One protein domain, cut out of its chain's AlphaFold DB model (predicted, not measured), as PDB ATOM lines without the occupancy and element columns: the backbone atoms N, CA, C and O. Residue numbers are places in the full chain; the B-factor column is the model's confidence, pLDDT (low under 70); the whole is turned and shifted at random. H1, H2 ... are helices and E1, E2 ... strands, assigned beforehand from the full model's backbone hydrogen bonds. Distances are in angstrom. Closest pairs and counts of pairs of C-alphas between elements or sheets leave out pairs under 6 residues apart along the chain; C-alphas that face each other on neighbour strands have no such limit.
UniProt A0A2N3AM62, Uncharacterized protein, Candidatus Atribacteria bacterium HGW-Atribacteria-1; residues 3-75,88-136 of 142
ATOM      1  N   ILE A   3      24.215   0.301  52.360       73.25
ATOM      2  CA  ILE A   3      24.403  -0.821  51.429       73.25
ATOM      3  C   ILE A   3      23.472  -0.722  50.212       73.25
ATOM      4  O   ILE A   3      23.922  -0.921  49.091       73.25
ATOM      5  N   LYS A   4      22.189  -0.400  50.418       80.25
ATOM      6  CA  LYS A   4      21.221  -0.246  49.321       80.25
ATOM      7  C   LYS A   4      21.622   0.904  48.398       80.25
ATOM      8  O   LYS A   4      21.552   0.754  47.184       80.25
ATOM      9  N   ASP A   5      22.105   1.997  48.977       84.00
ATOM     10  CA  ASP A   5      22.512   3.181  48.223       84.00
ATOM     11  C   ASP A   5      23.774   2.883  47.403       84.00
ATOM     12  O   ASP A   5      23.822   3.201  46.223       84.00
ATOM     13  N   LEU A   6      24.759   2.180  47.974       82.06
ATOM     14  CA  LEU A   6      25.961   1.749  47.248       82.06
ATOM     15  C   LEU A   6      25.645   0.767  46.110       82.06
ATOM     16  O   LEU A   6      26.260   0.846  45.048       82.06
ATOM     17  N   ILE A   7      24.685  -0.143  46.308       81.94
ATOM     18  CA  ILE A   7      24.208  -1.037  45.242       81.94
ATOM     19  C   ILE A   7      23.572  -0.220  44.113       81.94
ATOM     20  O   ILE A   7      23.860  -0.471  42.945       81.94
ATOM     21  N   GLU A   8      22.748   0.774  44.448       86.12
ATOM     22  CA  GLU A   8      22.120   1.643  43.452       86.12
ATOM     23  C   GLU A   8      23.151   2.496  42.702       86.12
ATOM     24  O   GLU A   8      23.092   2.575  41.475       86.12
ATOM     25  N   VAL A   9      24.140   3.066  43.397       87.69
ATOM     26  CA  VAL A   9      25.248   3.797  42.760       87.69
ATOM     27  C   VAL A   9      26.002   2.884  41.794       87.69
ATOM     28  O   VAL A   9      26.257   3.273  40.658       87.69
ATOM     29  N   ASN A  10      26.301   1.644  42.190       84.25
ATOM     30  CA  ASN A  10      26.978   0.691  41.310       84.25
ATOM     31  C   ASN A  10      26.119   0.295  40.093       84.25
ATOM     32  O   ASN A  10      26.630   0.127  38.982       84.25
ATOM     33  N   ARG A  11      24.801   0.172  40.280       85.62
ATOM     34  CA  ARG A  11      23.856  -0.091  39.188       85.62
ATOM     35  C   ARG A  11      23.840   1.065  38.185       85.62
ATOM     36  O   ARG A  11      23.873   0.812  36.982       85.62
ATOM     37  N   ARG A  12      23.825   2.314  38.667       89.50
ATOM     38  CA  ARG A  12      23.915   3.521  37.828       89.50
ATOM     39  C   ARG A  12      25.249   3.596  37.100       89.50
ATOM     40  O   ARG A  12      25.244   3.717  35.885       89.50
ATOM     41  N   LEU A  13      26.360   3.379  37.805       88.62
ATOM     42  CA  LEU A  13      27.693   3.330  37.204       88.62
ATOM     43  C   LEU A  13      27.744   2.318  36.058       88.62
ATOM     44  O   LEU A  13      28.215   2.634  34.972       88.62
ATOM     45  N   SER A  14      27.238   1.106  36.289       84.81
ATOM     46  CA  SER A  14      27.217   0.053  35.270       84.81
ATOM     47  C   SER A  14      26.362   0.455  34.066       84.81
ATOM     48  O   SER A  14      26.745   0.202  32.926       84.81
ATOM     49  N   ARG A  15      25.224   1.120  34.301       86.25
ATOM     50  CA  ARG A  15      24.364   1.646  33.234       86.25
ATOM     51  C   ARG A  15      25.058   2.753  32.439       86.25
ATOM     52  O   ARG A  15      24.963   2.743  31.214       86.25
ATOM     53  N   ASP A  16      25.748   3.670  33.099       88.50
ATOM     54  CA  ASP A  16      26.443   4.777  32.443       88.50
ATOM     55  C   ASP A  16      27.631   4.261  31.633       88.50
ATOM     56  O   ASP A  16      27.782   4.619  30.469       88.50
ATOM     57  N   LEU A  17      28.411   3.331  32.193       84.94
ATOM     58  CA  LEU A  17      29.483   2.643  31.475       84.94
ATOM     59  C   LEU A  17      28.958   1.873  30.253       84.94
ATOM     60  O   LEU A  17      29.621   1.847  29.220       84.94
ATOM     61  N   TRP A  18      27.773   1.260  30.345       83.31
ATOM     62  CA  TRP A  18      27.163   0.525  29.231       83.31
ATOM     63  C   TRP A  18      26.682   1.436  28.093       83.31
ATOM     64  O   TRP A  18      26.709   1.028  26.930       83.31
ATOM     65  N   ASN A  19      26.220   2.644  28.432       84.56
ATOM     66  CA  ASN A  19      25.635   3.602  27.489       84.56
ATOM     67  C   ASN A  19      26.601   4.713  27.057       84.56
ATOM     68  O   ASN A  19      26.233   5.536  26.218       84.56
ATOM     69  N   ALA A  20      27.809   4.764  27.621       84.56
ATOM     70  CA  ALA A  20      28.845   5.704  27.222       84.56
ATOM     71  C   ALA A  20      29.218   5.507  25.749       84.56
ATOM     72  O   ALA A  20      29.410   4.385  25.271       84.56
ATOM     73  N   SER A  21      29.294   6.621  25.027       83.88
ATOM     74  CA  SER A  21      29.579   6.626  23.596       83.88
ATOM     75  C   SER A  21      31.071   6.493  23.327       83.88
ATOM     76  O   SER A  21      31.911   6.970  24.094       83.88
ATOM     77  N   CYS A  22      31.413   5.885  22.196       81.12
ATOM     78  CA  CYS A  22      32.771   5.917  21.667       81.12
ATOM     79  C   CYS A  22      32.943   7.119  20.739       81.12
ATOM     80  O   CYS A  22      31.966   7.673  20.243       81.12
ATOM     81  N   PHE A  23      34.191   7.495  20.458       74.56
ATOM     82  CA  PHE A  23      34.510   8.641  19.593       74.56
ATOM     83  C   PHE A  23      33.786   8.628  18.227       74.56
ATOM     84  O   PHE A  23      33.445   9.686  17.714       74.56
ATOM     85  N   ASN A  24      33.518   7.444  17.664       72.38
ATOM     86  CA  ASN A  24      32.847   7.286  16.367       72.38
ATOM     87  C   ASN A  24      31.340   6.972  16.470       72.38
ATOM     88  O   ASN A  24      30.688   6.811  15.439       72.38
ATOM     89  N   ASP A  25      30.784   6.867  17.680       75.06
ATOM     90  CA  ASP A  25      29.379   6.509  17.888       75.06
ATOM     91  C   ASP A  25      28.495   7.753  18.007       75.06
ATOM     92  O   ASP A  25      28.905   8.801  18.510       75.06
ATOM     93  N   LYS A  26      27.227   7.627  17.597       79.75
ATOM     94  CA  LYS A  26      26.223   8.658  17.877       79.75
ATOM     95  C   LYS A  26      25.781   8.554  19.342       79.75
ATOM     96  O   LYS A  26      25.380   7.465  19.761       79.75
ATOM     97  N   PRO A  27      25.800   9.656  20.112       81.69
ATOM     98  CA  PRO A  27      25.301   9.641  21.477       81.69
ATOM     99  C   PRO A  27      23.800   9.360  21.504       81.69
ATOM    100  O   PRO A  27      23.051   9.761  20.611       81.69
ATOM    101  N   SER A  28      23.362   8.662  22.548       77.62
ATOM    102  CA  SER A  28      21.939   8.446  22.818       77.62
ATOM    103  C   SER A  28      21.463   9.453  23.866       77.62
ATOM    104  O   SER A  28      22.267   9.997  24.615       77.62
ATOM    105  N   GLY A  29      20.153   9.671  24.005       77.12
ATOM    106  CA  GLY A  29      19.627  10.514  25.093       77.12
ATOM    107  C   GLY A  29      19.973  10.010  26.507       77.12
ATOM    108  O   GLY A  29      19.781  10.730  27.478       77.12
ATOM    109  N   LEU A  30      20.482   8.778  26.619       76.06
ATOM    110  CA  LEU A  30      20.889   8.131  27.864       76.06
ATOM    111  C   LEU A  30      22.414   8.045  28.025       76.06
ATOM    112  O   LEU A  30      22.873   7.518  29.036       76.06
ATOM    113  N   SER A  31      23.203   8.486  27.036       79.19
ATOM    114  CA  SER A  31      24.661   8.396  27.132       79.19
ATOM    115  C   SER A  31      25.196   9.469  28.082       79.19
ATOM    116  O   SER A  31      24.847  10.643  27.912       79.19
ATOM    117  N   PRO A  32      26.074   9.117  29.041       85.12
ATOM    118  CA  PRO A  32      26.800  10.121  29.804       85.12
ATOM    119  C   PRO A  32      27.648  10.989  28.867       85.12
ATOM    120  O   PRO A  32      27.995  10.595  27.755       85.12
ATOM    121  N   ARG A  33      28.044  12.173  29.345       87.31
ATOM    122  CA  ARG A  33      28.915  13.091  28.586       87.31
ATOM    123  C   ARG A  33      30.348  12.573  28.407       87.31
ATOM    124  O   ARG A  33      31.130  13.178  27.681       87.31
ATOM    125  N   LEU A  34      30.700  11.492  29.097       86.81
ATOM    126  CA  LEU A  34      31.996  10.841  28.982       86.81
ATOM    127  C   LEU A  34      32.069  10.034  27.678       86.81
ATOM    128  O   LEU A  34      31.188   9.223  27.398       86.81
ATOM    129  N   ILE A  35      33.155  10.220  26.929       86.62
ATOM    130  CA  ILE A  35      33.427   9.505  25.679       86.62
ATOM    131  C   ILE A  35      34.600   8.552  25.898       86.62
ATOM    132  O   ILE A  35      35.645   8.961  26.410       86.62
ATOM    133  N   PHE A  36      34.456   7.293  25.480       85.00
ATOM    134  CA  PHE A  36      35.549   6.333  25.575       85.00
ATOM    135  C   PHE A  36      36.543   6.460  24.414       85.00
ATOM    136  O   PHE A  36      36.141   6.490  23.243       85.00
ATOM    137  N   PRO A  37      37.858   6.476  24.710       80.75
ATOM    138  CA  PRO A  37      38.878   6.448  23.678       80.75
ATOM    139  C   PRO A  37      38.966   5.062  23.029       80.75
ATOM    140  O   PRO A  37      38.860   4.023  23.686       80.75
ATOM    141  N   VAL A  38      39.246   5.046  21.727       79.62
ATOM    142  CA  VAL A  38      39.525   3.825  20.960       79.62
ATOM    143  C   VAL A  38      41.034   3.600  20.841       79.62
ATOM    144  O   VAL A  38      41.809   4.534  20.620       79.62
ATOM    145  N   LYS A  39      41.488   2.354  21.010       75.44
ATOM    146  CA  LYS A  39      42.896   1.988  20.804       75.44
ATOM    147  C   LYS A  39      43.222   2.036  19.313       75.44
ATOM    148  O   LYS A  39      42.581   1.345  18.528       75.44
ATOM    149  N   ARG A  40      44.296   2.746  18.953       69.31
ATOM    150  CA  ARG A  40      44.754   2.907  17.559       69.31
ATOM    151  C   ARG A  40      45.012   1.586  16.828       69.31
ATOM    152  O   ARG A  40      44.783   1.510  15.634       69.31
ATOM    153  N   ILE A  41      45.502   0.566  17.537       63.56
ATOM    154  CA  ILE A  41      46.033  -0.650  16.901       63.56
ATOM    155  C   ILE A  41      44.935  -1.672  16.565       63.56
ATOM    156  O   ILE A  41      45.113  -2.423  15.624       63.56
ATOM    157  N   ASN A  42      43.783  -1.670  17.253       66.56
ATOM    158  CA  ASN A  42      42.734  -2.690  17.055       66.56
ATOM    159  C   ASN A  42      41.297  -2.130  17.085       66.56
ATOM    160  O   ASN A  42      40.357  -2.905  17.240       66.56
ATOM    161  N   ASN A  43      41.107  -0.802  17.070       68.88
ATOM    162  CA  ASN A  43      39.818  -0.121  17.299       68.88
ATOM    163  C   ASN A  43      39.046  -0.561  18.560       68.88
ATOM    164  O   ASN A  43      37.890  -0.193  18.751       68.88
ATOM    165  N   LYS A  44      39.687  -1.307  19.469       73.81
ATOM    166  CA  LYS A  44      39.075  -1.739  20.722       73.81
ATOM    167  C   LYS A  44      38.888  -0.555  21.653       73.81
ATOM    168  O   LYS A  44      39.800   0.254  21.834       73.81
ATOM    169  N   ILE A  45      37.732  -0.507  22.292       74.25
ATOM    170  CA  ILE A  45      37.404   0.503  23.292       74.25
ATOM    171  C   ILE A  45      38.336   0.317  24.495       74.25
ATOM    172  O   ILE A  45      38.530  -0.796  24.991       74.25
ATOM    173  N   ARG A  46      38.963   1.406  24.950       75.94
ATOM    174  CA  ARG A  46      39.764   1.421  26.176       75.94
ATOM    175  C   ARG A  46      38.927   2.049  27.281       75.94
ATOM    176  O   ARG A  46      38.754   3.260  27.300       75.94
ATOM    177  N   ILE A  47      38.488   1.222  28.219       72.31
ATOM    178  CA  ILE A  47      37.891   1.675  29.476       72.31
ATOM    179  C   ILE A  47      38.917   1.423  30.580       72.31
ATOM    180  O   ILE A  47      39.453   0.317  30.669       72.31
ATOM    181  N   SER A  48      39.235   2.433  31.385       77.62
ATOM    182  CA  SER A  48      40.086   2.298  32.569       77.62
ATOM    183  C   SER A  48      39.342   2.683  33.843       77.62
ATOM    184  O   SER A  48      38.229   3.210  33.825       77.62
ATOM    185  N   GLU A  49      39.973   2.398  34.978       78.38
ATOM    186  CA  GLU A  49      39.456   2.748  36.304       78.38
ATOM    187  C   GLU A  49      39.239   4.256  36.457       78.38
ATOM    188  O   GLU A  49      38.346   4.665  37.192       78.38
ATOM    189  N   GLN A  50      39.983   5.087  35.719       80.94
ATOM    190  CA  GLN A  50      39.833   6.540  35.775       80.94
ATOM    191  C   GLN A  50      38.494   7.005  35.187       80.94
ATOM    192  O   GLN A  50      37.815   7.831  35.796       80.94
ATOM    193  N   GLU A  51      38.061   6.443  34.055       84.50
ATOM    194  CA  GLU A  51      36.743   6.739  33.481       84.50
ATOM    195  C   GLU A  51      35.613   6.304  34.427       84.50
ATOM    196  O   GLU A  51      34.671   7.061  34.668       84.50
ATOM    197  N   ALA A  52      35.742   5.116  35.030       85.19
ATOM    198  CA  ALA A  52      34.792   4.634  36.028       85.19
ATOM    199  C   ALA A  52      34.765   5.529  37.280       85.19
ATOM    200  O   ALA A  52      33.689   5.821  37.798       85.19
ATOM    201  N   LYS A  53      35.925   6.020  37.737       87.44
ATOM    202  CA  LYS A  53      36.052   6.936  38.881       87.44
ATOM    203  C   LYS A  53      35.318   8.251  38.625       87.44
ATOM    204  O   LYS A  53      34.566   8.696  39.487       87.44
ATOM    205  N   ILE A  54      35.475   8.841  37.440       89.62
ATOM    206  CA  ILE A  54      34.791  10.092  37.068       89.62
ATOM    207  C   ILE A  54      33.267   9.917  37.071       89.62
ATOM    208  O   ILE A  54      32.556  10.736  37.660       89.62
ATOM    209  N   LEU A  55      32.754   8.846  36.455       89.06
ATOM    210  CA  LEU A  55      31.314   8.563  36.464       89.06
ATOM    211  C   LEU A  55      30.802   8.302  37.883       89.06
ATOM    212  O   LEU A  55      29.762   8.829  38.267       89.06
ATOM    213  N   TYR A  56      31.566   7.566  38.691       89.88
ATOM    214  CA  TYR A  56      31.214   7.313  40.084       89.88
ATOM    215  C   TYR A  56      31.080   8.614  40.878       89.88
ATOM    216  O   TYR A  56      30.069   8.825  41.543       89.88
ATOM    217  N   CYS A  57      32.060   9.516  40.769       90.56
ATOM    218  CA  CYS A  57      32.010  10.836  41.396       90.56
ATOM    219  C   CYS A  57      30.817  11.665  40.902       90.56
ATOM    220  O   CYS A  57      30.186  12.353  41.695       90.56
ATOM    221  N   THR A  58      30.483  11.578  39.612       91.19
ATOM    222  CA  THR A  58      29.316  12.271  39.044       91.19
ATOM    223  C   THR A  58      28.027  11.796  39.710       91.19
ATOM    224  O   THR A  58      27.265  12.620  40.202       91.19
ATOM    225  N   ILE A  59      27.836  10.479  39.838       91.12
ATOM    226  CA  ILE A  59      26.673   9.903  40.527       91.12
ATOM    227  C   ILE A  59      26.662  10.298  42.008       91.12
ATOM    228  O   ILE A  59      25.601  10.598  42.551       91.12
ATOM    229  N   LEU A  60      27.825  10.314  42.674       90.62
ATOM    230  CA  LEU A  60      27.927  10.754  44.067       90.62
ATOM    231  C   LEU A  60      27.534  12.225  44.248       90.62
ATOM    232  O   LEU A  60      26.908  12.540  45.251       90.62
ATOM    233  N   ASN A  61      27.858  13.102  43.295       90.19
ATOM    234  CA  ASN A  61      27.482  14.519  43.346       90.19
ATOM    235  C   ASN A  61      25.968  14.751  43.213       90.19
ATOM    236  O   ASN A  61      25.475  15.806  43.601       90.19
ATOM    237  N   GLU A  62      25.221  13.777  42.690       89.75
ATOM    238  CA  GLU A  62      23.755  13.828  42.595       89.75
ATOM    239  C   GLU A  62      23.051  13.327  43.869       89.75
ATOM    240  O   GLU A  62      21.822  13.364  43.961       89.75
ATOM    241  N   ILE A  63      23.805  12.830  44.854       87.94
ATOM    242  CA  ILE A  63      23.282  12.273  46.106       87.94
ATOM    243  C   ILE A  63      23.985  12.891  47.323       87.94
ATOM    244  O   ILE A  63      25.065  13.456  47.229       87.94
ATOM    245  N   ASN A  64      23.379  12.782  48.508       87.44
ATOM    246  CA  ASN A  64      23.863  13.441  49.734       87.44
ATOM    247  C   ASN A  64      25.042  12.708  50.410       87.44
ATOM    248  O   ASN A  64      24.999  12.411  51.608       87.44
ATOM    249  N   TYR A  65      26.089  12.400  49.646       90.06
ATOM    250  CA  TYR A  65      27.328  11.809  50.146       90.06
ATOM    251  C   TYR A  65      28.527  12.701  49.835       90.06
ATOM    252  O   TYR A  65      28.633  13.295  48.770       90.06
ATOM    253  N   PHE A  66      29.472  12.740  50.769       91.81
ATOM    254  CA  PHE A  66      30.770  13.377  50.572       91.81
ATOM    255  C   PHE A  66      31.791  12.318  50.167       91.81
ATOM    256  O   PHE A  66      31.638  11.144  50.513       91.81
ATOM    257  N   TYR A  67      32.857  12.702  49.468       91.19
ATOM    258  CA  TYR A  67      33.901  11.756  49.092       91.19
ATOM    259  C   TYR A  67      35.300  12.372  49.055       91.19
ATOM    260  O   TYR A  67      35.468  13.582  48.948       91.19
ATOM    261  N   SER A  68      36.312  11.511  49.146       88.31
ATOM    262  CA  SER A  68      37.727  11.834  48.936       88.31
ATOM    263  C   SER A  68      38.296  10.875  47.902       88.31
ATOM    264  O   SER A  68      38.035   9.675  47.969       88.31
ATOM    265  N   ILE A  69      39.086  11.401  46.972       84.81
ATOM    266  CA  ILE A  69      39.797  10.624  45.949       84.81
ATOM    267  C   ILE A  69      41.170  10.220  46.496       84.81
ATOM    268  O   ILE A  69      41.744  10.967  47.288       84.81
ATOM    269  N   GLU A  70      41.661   9.040  46.104       75.69
ATOM    270  CA  GLU A  70      43.025   8.555  46.395       75.69
ATOM    271  C   GLU A  70      43.392   8.642  47.881       75.69
ATOM    272  O   GLU A  70      44.467   9.080  48.287       75.69
ATOM    273  N   THR A  71      42.454   8.224  48.733       64.81
ATOM    274  CA  THR A  71      42.650   8.280  50.178       64.81
ATOM    275  C   THR A  71      43.632   7.187  50.616       64.81
ATOM    276  O   THR A  71      43.365   6.003  50.368       64.81
ATOM    277  N   PRO A  72      44.735   7.523  51.313       59.28
ATOM    278  CA  PRO A  72      45.602   6.520  51.915       59.28
ATOM    279  C   PRO A  72      44.809   5.717  52.941       59.28
ATOM    280  O   PRO A  72      44.085   6.260  53.777       59.28
ATOM    281  N   THR A  73      44.904   4.392  52.875       56.75
ATOM    282  CA  THR A  73      44.284   3.544  53.889       56.75
ATOM    283  C   THR A  73      45.046   3.682  55.201       56.75
ATOM    284  O   THR A  73      46.272   3.685  55.235       56.75
ATOM    285  N   ASN A  74      44.311   3.736  56.311       53.38
ATOM    286  CA  ASN A  74      44.885   3.871  57.655       53.38
ATOM    287  C   ASN A  74      45.712   2.643  58.104       53.38
ATOM    288  O   ASN A  74      46.193   2.612  59.232       53.38
ATOM    289  N   LYS A  75      45.824   1.598  57.273       47.97
ATOM    290  CA  LYS A  75      46.579   0.376  57.564       47.97
ATOM    291  C   LYS A  75      47.702   0.239  56.543       47.97
ATOM    292  O   LYS A  75      47.437  -0.038  55.375       47.97
ATOM    293  N   LEU A  88      46.413   2.641  48.740       57.69
ATOM    294  CA  LEU A  88      45.534   3.753  48.371       57.69
ATOM    295  C   LEU A  88      44.184   3.159  47.964       57.69
ATOM    296  O   LEU A  88      44.154   2.201  47.201       57.69
ATOM    297  N   SER A  89      43.083   3.655  48.530       63.50
ATOM    298  CA  SER A  89      41.750   3.356  47.991       63.50
ATOM    299  C   SER A  89      41.414   4.377  46.916       63.50
ATOM    300  O   SER A  89      41.660   5.566  47.138       63.50
ATOM    301  N   ASP A  90      40.789   3.948  45.821       72.38
ATOM    302  CA  ASP A  90      40.391   4.856  44.739       72.38
ATOM    303  C   ASP A  90      39.506   5.995  45.238       72.38
ATOM    304  O   ASP A  90      39.693   7.151  44.844       72.38
ATOM    305  N   LEU A  91      38.558   5.668  46.123       84.75
ATOM    306  CA  LEU A  91      37.619   6.629  46.681       84.75
ATOM    307  C   LEU A  91      37.175   6.243  48.102       84.75
ATOM    308  O   LEU A  91      36.962   5.076  48.416       84.75
ATOM    309  N   SER A  92      37.005   7.224  48.983       86.19
ATOM    310  CA  SER A  92      36.366   7.067  50.299       86.19
ATOM    311  C   SER A  92      35.066   7.864  50.341       86.19
ATOM    312  O   SER A  92      35.072   9.026  49.953       86.19
ATOM    313  N   ILE A  93      33.982   7.270  50.839       88.19
ATOM    314  CA  ILE A  93      32.656   7.888  50.989       88.19
ATOM    315  C   ILE A  93      32.425   8.261  52.451       88.19
ATOM    316  O   ILE A  93      32.693   7.462  53.356       88.19
ATOM    317  N   TYR A  94      31.865   9.445  52.668       89.31
ATOM    318  CA  TYR A  94      31.573  10.022  53.969       89.31
ATOM    319  C   TYR A  94      30.144  10.560  54.034       89.31
ATOM    320  O   TYR A  94      29.525  10.903  53.025       89.31
ATOM    321  N   ARG A  95      29.641  10.688  55.257       90.50
ATOM    322  CA  ARG A  95      28.427  11.438  55.589       90.50
ATOM    323  C   ARG A  95      28.774  12.482  56.639       90.50
ATOM    324  O   ARG A  95      29.609  12.234  57.502       90.50
ATOM    325  N   TYR A  96      28.105  13.626  56.577       90.56
ATOM    326  CA  TYR A  96      28.214  14.646  57.607       90.56
ATOM    327  C   TYR A  96      27.154  14.418  58.698       90.56
ATOM    328  O   TYR A  96      25.959  14.357  58.402       90.56
ATOM    329  N   ILE A  97      27.591  14.225  59.945       90.88
ATOM    330  CA  ILE A  97      26.739  14.017  61.133       90.88
ATOM    331  C   ILE A  97      27.416  14.681  62.327       90.88
ATOM    332  O   ILE A  97      28.632  14.593  62.454       90.88
ATOM    333  N   ASN A  98      26.642  15.278  63.237       89.56
ATOM    334  CA  ASN A  98      27.146  15.795  64.515       89.56
ATOM    335  C   ASN A  98      28.376  16.704  64.347       89.56
ATOM    336  O   ASN A  98      29.355  16.580  65.077       89.56
ATOM    337  N   ASN A  99      28.324  17.598  63.355       89.62
ATOM    338  CA  ASN A  99      29.396  18.539  63.039       89.62
ATOM    339  C   ASN A  99      30.729  17.885  62.600       89.62
ATOM    340  O   ASN A  99      31.790  18.491  62.724       89.62
ATOM    341  N   GLY A 100      30.693  16.653  62.077       90.38
ATOM    342  CA  GLY A 100      31.879  15.935  61.609       90.38
ATOM    343  C   GLY A 100      31.611  14.990  60.438       90.38
ATOM    344  O   GLY A 100      30.469  14.658  60.118       90.38
ATOM    345  N   PHE A 101      32.689  14.551  59.784       90.06
ATOM    346  CA  PHE A 101      32.630  13.568  58.701       90.06
ATOM    347  C   PHE A 101      32.811  12.149  59.241       90.06
ATOM    348  O   PHE A 101      33.866  11.793  59.765       90.06
ATOM    349  N   GLU A 102      31.799  11.308  59.051       88.12
ATOM    350  CA  GLU A 102      31.866   9.875  59.320       88.12
ATOM    351  C   GLU A 102      32.207   9.127  58.027       88.12
ATOM    352  O   GLU A 102      31.483   9.227  57.034       88.12
ATOM    353  N   LYS A 103      33.298   8.349  58.029       85.75
ATOM    354  CA  LYS A 103      33.656   7.476  56.902       85.75
ATOM    355  C   LYS A 103      32.717   6.273  56.849       85.75
ATOM    356  O   LYS A 103      32.693   5.458  57.768       85.75
ATOM    357  N   LEU A 104      32.013   6.116  55.733       84.44
ATOM    358  CA  LEU A 104      31.043   5.040  55.531       84.44
ATOM    359  C   LEU A 104      31.636   3.837  54.799       84.44
ATOM    360  O   LEU A 104      31.346   2.688  55.149       84.44
ATOM    361  N   ALA A 105      32.437   4.102  53.766       82.50
ATOM    362  CA  ALA A 105      32.963   3.079  52.874       82.50
ATOM    363  C   ALA A 105      34.256   3.532  52.192       82.50
ATOM    364  O   ALA A 105      34.397   4.699  51.842       82.50
ATOM    365  N   ASN A 106      35.158   2.589  51.936       80.50
ATOM    366  CA  ASN A 106      36.176   2.739  50.893       80.50
ATOM    367  C   ASN A 106      35.687   1.989  49.656       80.50
ATOM    368  O   ASN A 106      35.236   0.854  49.805       80.50
ATOM    369  N   VAL A 107      35.799   2.605  48.486       78.94
ATOM    370  CA  VAL A 107      35.492   2.054  47.170       78.94
ATOM    371  C   VAL A 107      36.805   1.750  46.466       78.94
ATOM    372  O   VAL A 107      37.692   2.598  46.390       78.94
ATOM    373  N   GLU A 108      36.900   0.527  45.960       76.94
ATOM    374  CA  GLU A 108      37.944   0.103  45.035       76.94
ATOM    375  C   GLU A 108      37.282  -0.211  43.700       76.94
ATOM    376  O   GLU A 108      36.335  -1.009  43.675       76.94
ATOM    377  N   LEU A 109      37.766   0.400  42.627       74.62
ATOM    378  CA  LEU A 109      37.344   0.130  41.264       74.62
ATOM    379  C   LEU A 109      38.350  -0.837  40.652       74.62
ATOM    380  O   LEU A 109      39.552  -0.657  40.772       74.62
ATOM    381  N   LYS A 110      37.856  -1.884  39.999       68.94
ATOM    382  CA  LYS A 110      38.704  -2.812  39.248       68.94
ATOM    383  C   LYS A 110      38.278  -2.808  37.799       68.94
ATOM    384  O   LYS A 110      37.119  -3.112  37.530       68.94
ATOM    385  N   ALA A 111      39.193  -2.518  36.879       58.59
ATOM    386  CA  ALA A 111      38.958  -2.759  35.457       58.59
ATOM    387  C   ALA A 111      39.000  -4.265  35.122       58.59
ATOM    388  O   ALA A 111      39.603  -5.066  35.837       58.59
ATOM    389  N   HIS A 112      38.382  -4.641  33.997       53.50
ATOM    390  CA  HIS A 112      38.505  -5.964  33.359       53.50
ATOM    391  C   HIS A 112      37.870  -7.167  34.077       53.50
ATOM    392  O   HIS A 112      38.403  -8.268  33.985       53.50
ATOM    393  N   ASN A 113      36.717  -6.973  34.730       52.91
ATOM    394  CA  ASN A 113      35.819  -8.048  35.183       52.91
ATOM    395  C   ASN A 113      36.563  -9.274  35.775       52.91
ATOM    396  O   ASN A 113      36.639 -10.329  35.143       52.91
ATOM    397  N   PRO A 114      37.183  -9.153  36.965       49.28
ATOM    398  CA  PRO A 114      37.896 -10.268  37.576       49.28
ATOM    399  C   PRO A 114      36.966 -11.478  37.712       49.28
ATOM    400  O   PRO A 114      35.827 -11.328  38.152       49.28
ATOM    401  N   ALA A 115      37.455 -12.678  37.368       44.59
ATOM    402  CA  ALA A 115      36.685 -13.920  37.464       44.59
ATOM    403  C   ALA A 115      35.891 -13.986  38.782       44.59
ATOM    404  O   ALA A 115      36.435 -13.668  39.839       44.59
ATOM    405  N   THR A 116      34.628 -14.418  38.751       49.41
ATOM    406  CA  THR A 116      33.700 -14.417  39.908       49.41
ATOM    407  C   THR A 116      34.295 -15.016  41.190       49.41
ATOM    408  O   THR A 116      34.032 -14.522  42.286       49.41
ATOM    409  N   LYS A 117      35.178 -16.016  41.063       45.62
ATOM    410  CA  LYS A 117      35.944 -16.623  42.173       45.62
ATOM    411  C   LYS A 117      36.898 -15.656  42.897       45.62
ATOM    412  O   LYS A 117      37.229 -15.883  44.057       45.62
ATOM    413  N   ASN A 118      37.363 -14.605  42.229       47.78
ATOM    414  CA  ASN A 118      38.195 -13.549  42.804       47.78
ATOM    415  C   ASN A 118      37.346 -12.474  43.491       47.78
ATOM    416  O   ASN A 118      37.810 -11.881  44.459       47.78
ATOM    417  N   ILE A 119      36.105 -12.261  43.034       47.16
ATOM    418  CA  ILE A 119      35.144 -11.334  43.651       47.16
ATOM    419  C   ILE A 119      34.714 -11.862  45.027       47.16
ATOM    420  O   ILE A 119      34.748 -11.122  46.008       47.16
ATOM    421  N   SER A 120      34.383 -13.154  45.126       42.19
ATOM    422  CA  SER A 120      33.946 -13.781  46.382       42.19
ATOM    423  C   SER A 120      35.040 -13.802  47.457       42.19
ATOM    424  O   SER A 120      34.791 -13.378  48.585       42.19
ATOM    425  N   LYS A 121      36.274 -14.187  47.100       40.31
ATOM    426  CA  LYS A 121      37.434 -14.169  48.018       40.31
ATOM    427  C   LYS A 121      37.747 -12.773  48.564       40.31
ATOM    428  O   LYS A 121      38.223 -12.629  49.689       40.31
ATOM    429  N   ASP A 122      37.493 -11.739  47.768       41.41
ATOM    430  CA  ASP A 122      37.788 -10.354  48.128       41.41
ATOM    431  C   ASP A 122      36.730  -9.721  49.048       41.41
ATOM    432  O   ASP A 122      37.075  -8.839  49.838       41.41
ATOM    433  N   ILE A 123      35.474 -10.178  48.982       44.34
ATOM    434  CA  ILE A 123      34.398  -9.785  49.910       44.34
ATOM    435  C   ILE A 123      34.664 -10.370  51.307       44.34
ATOM    436  O   ILE A 123      34.505  -9.680  52.315       44.34
ATOM    437  N   GLU A 124      35.136 -11.617  51.369       36.41
ATOM    438  CA  GLU A 124      35.326 -12.369  52.617       36.41
ATOM    439  C   GLU A 124      36.474 -11.819  53.493       36.41
ATOM    440  O   GLU A 124      36.404 -11.843  54.723       36.41
ATOM    441  N   LYS A 125      37.504 -11.207  52.886       37.84
ATOM    442  CA  LYS A 125      38.675 -10.656  53.602       37.84
ATOM    443  C   LYS A 125      38.380  -9.387  54.436       37.84
ATOM    444  O   LYS A 125      39.218  -8.982  55.240       37.84
ATOM    445  N   ASN A 126      37.207  -8.759  54.298       38.19
ATOM    446  CA  ASN A 126      36.936  -7.405  54.814       38.19
ATOM    447  C   ASN A 126      36.189  -7.319  56.164       38.19
ATOM    448  O   ASN A 126      35.813  -6.224  56.584       38.19
ATOM    449  N   ASN A 127      36.017  -8.418  56.903       34.47
ATOM    450  CA  ASN A 127      35.157  -8.438  58.098       34.47
ATOM    451  C   ASN A 127      35.805  -7.988  59.437       34.47
ATOM    452  O   ASN A 127      35.304  -8.321  60.508       34.47
ATOM    453  N   LYS A 128      36.899  -7.201  59.434       33.88
ATOM    454  CA  LYS A 128      37.501  -6.652  60.678       33.88
ATOM    455  C   LYS A 128      37.788  -5.134  60.620       33.88
ATOM    456  O   LYS A 128      38.804  -4.689  60.083       33.88
ATOM    457  N   ARG A 129      36.913  -4.365  61.295       34.41
ATOM    458  CA  ARG A 129      37.054  -2.959  61.771       34.41
ATOM    459  C   ARG A 129      37.236  -1.829  60.736       34.41
ATOM    460  O   ARG A 129      37.796  -0.787  61.046       34.41
ATOM    461  N   GLY A 130      36.680  -1.978  59.540       43.62
ATOM    462  CA  GLY A 130      36.478  -0.871  58.599       43.62
ATOM    463  C   GLY A 130      35.795  -1.398  57.347       43.62
ATOM    464  O   GLY A 130      36.334  -2.295  56.704       43.62
ATOM    465  N   LYS A 131      34.587  -0.923  57.031       44.62
ATOM    466  CA  LYS A 131      33.792  -1.460  55.916       44.62
ATOM    467  C   LYS A 131      34.424  -1.030  54.582       44.62
ATOM    468  O   LYS A 131      34.175   0.067  54.092       44.62
ATOM    469  N   ARG A 132      35.292  -1.873  54.017       42.00
ATOM    470  CA  ARG A 132      35.859  -1.697  52.671       42.00
ATOM    471  C   ARG A 132      34.948  -2.416  51.674       42.00
ATOM    472  O   ARG A 132      34.752  -3.625  51.782       42.00
ATOM    473  N   TRP A 133      34.379  -1.670  50.737       45.28
ATOM    474  CA  TRP A 133      33.506  -2.186  49.689       45.28
ATOM    475  C   TRP A 133      34.290  -2.224  48.384       45.28
ATOM    476  O   TRP A 133      34.781  -1.210  47.900       45.28
ATOM    477  N   LYS A 134      34.443  -3.416  47.817       49.12
ATOM    478  CA  LYS A 134      35.030  -3.571  46.486       49.12
ATOM    479  C   LYS A 134      33.887  -3.562  45.483       49.12
ATOM    480  O   LYS A 134      33.010  -4.421  45.569       49.12
ATOM    481  N   LEU A 135      33.875  -2.579  44.589       51.19
ATOM    482  CA  LEU A 135      32.882  -2.491  43.528       51.19
ATOM    483  C   LEU A 135      33.521  -3.001  42.243       51.19
ATOM    484  O   LEU A 135      34.583  -2.546  41.829       51.19
ATOM    485  N   VAL A 136      32.873  -3.984  41.630       50.22
ATOM    486  CA  VAL A 136      33.269  -4.509  40.327       50.22
ATOM    487  C   VAL A 136      32.234  -4.010  39.324       50.22
ATOM    488  O   VAL A 136      31.148  -4.592  39.253       50.22
TER     489      VAL A 136
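This is residues 3 to 75 and 88 to 136 of the 142 residues of an uncharacterized protein of Candidatus Atribacteria bacterium HGW-Atribacteria-1 (UniProt A0A2N3AM62). A strongly twisted sheet of four strands has two crossed helices, H1 and H2, packed on it, while a third helix, H3, lies off by the edge strand E4 and only grazes the sheet. A long loop, residues 20 to 48, reaches away from the sheet beyond the two crossed helices and helps make the longest axis. The printed part has 122 residues with three named helices and four named strands, in the order H1 H2 E1 E2 E3 H3 E4; the sheet runs E1 E2 E3 E4 and is mixed, and the class is mixed, helices and strands. The whole is only just compact, close to loose, with a radius of gyration of the C-alphas of 16.0 A and spans of 48 by 34 by 24 A.

H1, residues 3 to 19, begins at C-alpha 3 (24.403, -0.821, 51.429) and is 24.4 A long. H2, residues 49 to 61, begins at C-alpha 49 (39.456, 2.748, 36.304) and is 18.2 A long. E1, residues 66 to 75, is 21.6 A long and bends by 84 degrees at residue 69. E2, residues 88 to 97, is 24.9 A long and bends by 62 degrees at residue 91. E3, residues 100 to 109, is 26.3 A long. H3 is residues 116 to 124, 13.0 A, and E4 is residues 132 to 135, 9.6 A, ending at C-alpha 135 (32.882, -2.491, 43.528).

H1 and H2 touch, closest at the C-alphas of Leu 13 and Tyr 56, 6.0 A apart, at a steep tilt of 57 degrees, opposite ways. They make two layers with the sheet, helices on one face of it. H1 is over E3 and E4. H2 has a height over the sheet of 9.1 A and runs along E2, at 1 degree on the local plane. E1 and E2 are antiparallel, with N 68 and O 92 at 2.9 A. E2 and E3 are an antiparallel hairpin, with N 93 and O 105 at 2.8 A. E3 and E4 are parallel, with N 133 and O 106 at 2.8 A; E3, H3 and E4 form a strand-helix-strand unit, a helix between two parallel neighbour strands. H3 comes closest to E4 at the C-alphas of Ile 123 and Lys 134, 7.1 A apart, and is apart from H1 and H2. Every O i to N i+4 pair is within hydrogen-bond range in H1 and H2, and 4 of 5 in H3.

The C-alphas of Ile 41 and Asn 98 are the two farthest apart, at 53.8 A. Residues 76 to 87 are not printed, and C-alphas 75 and 88 are 9.8 A apart across the cut. The link from H1 to H2, 29 residues, is long; in it residues 21 to 22 pair with residues 35 to 36, parallel. The mean pLDDT of the printed part is 73.3, and residues 40 to 43, 71 to 75, 88 to 89 and 110 to 136 are under 70.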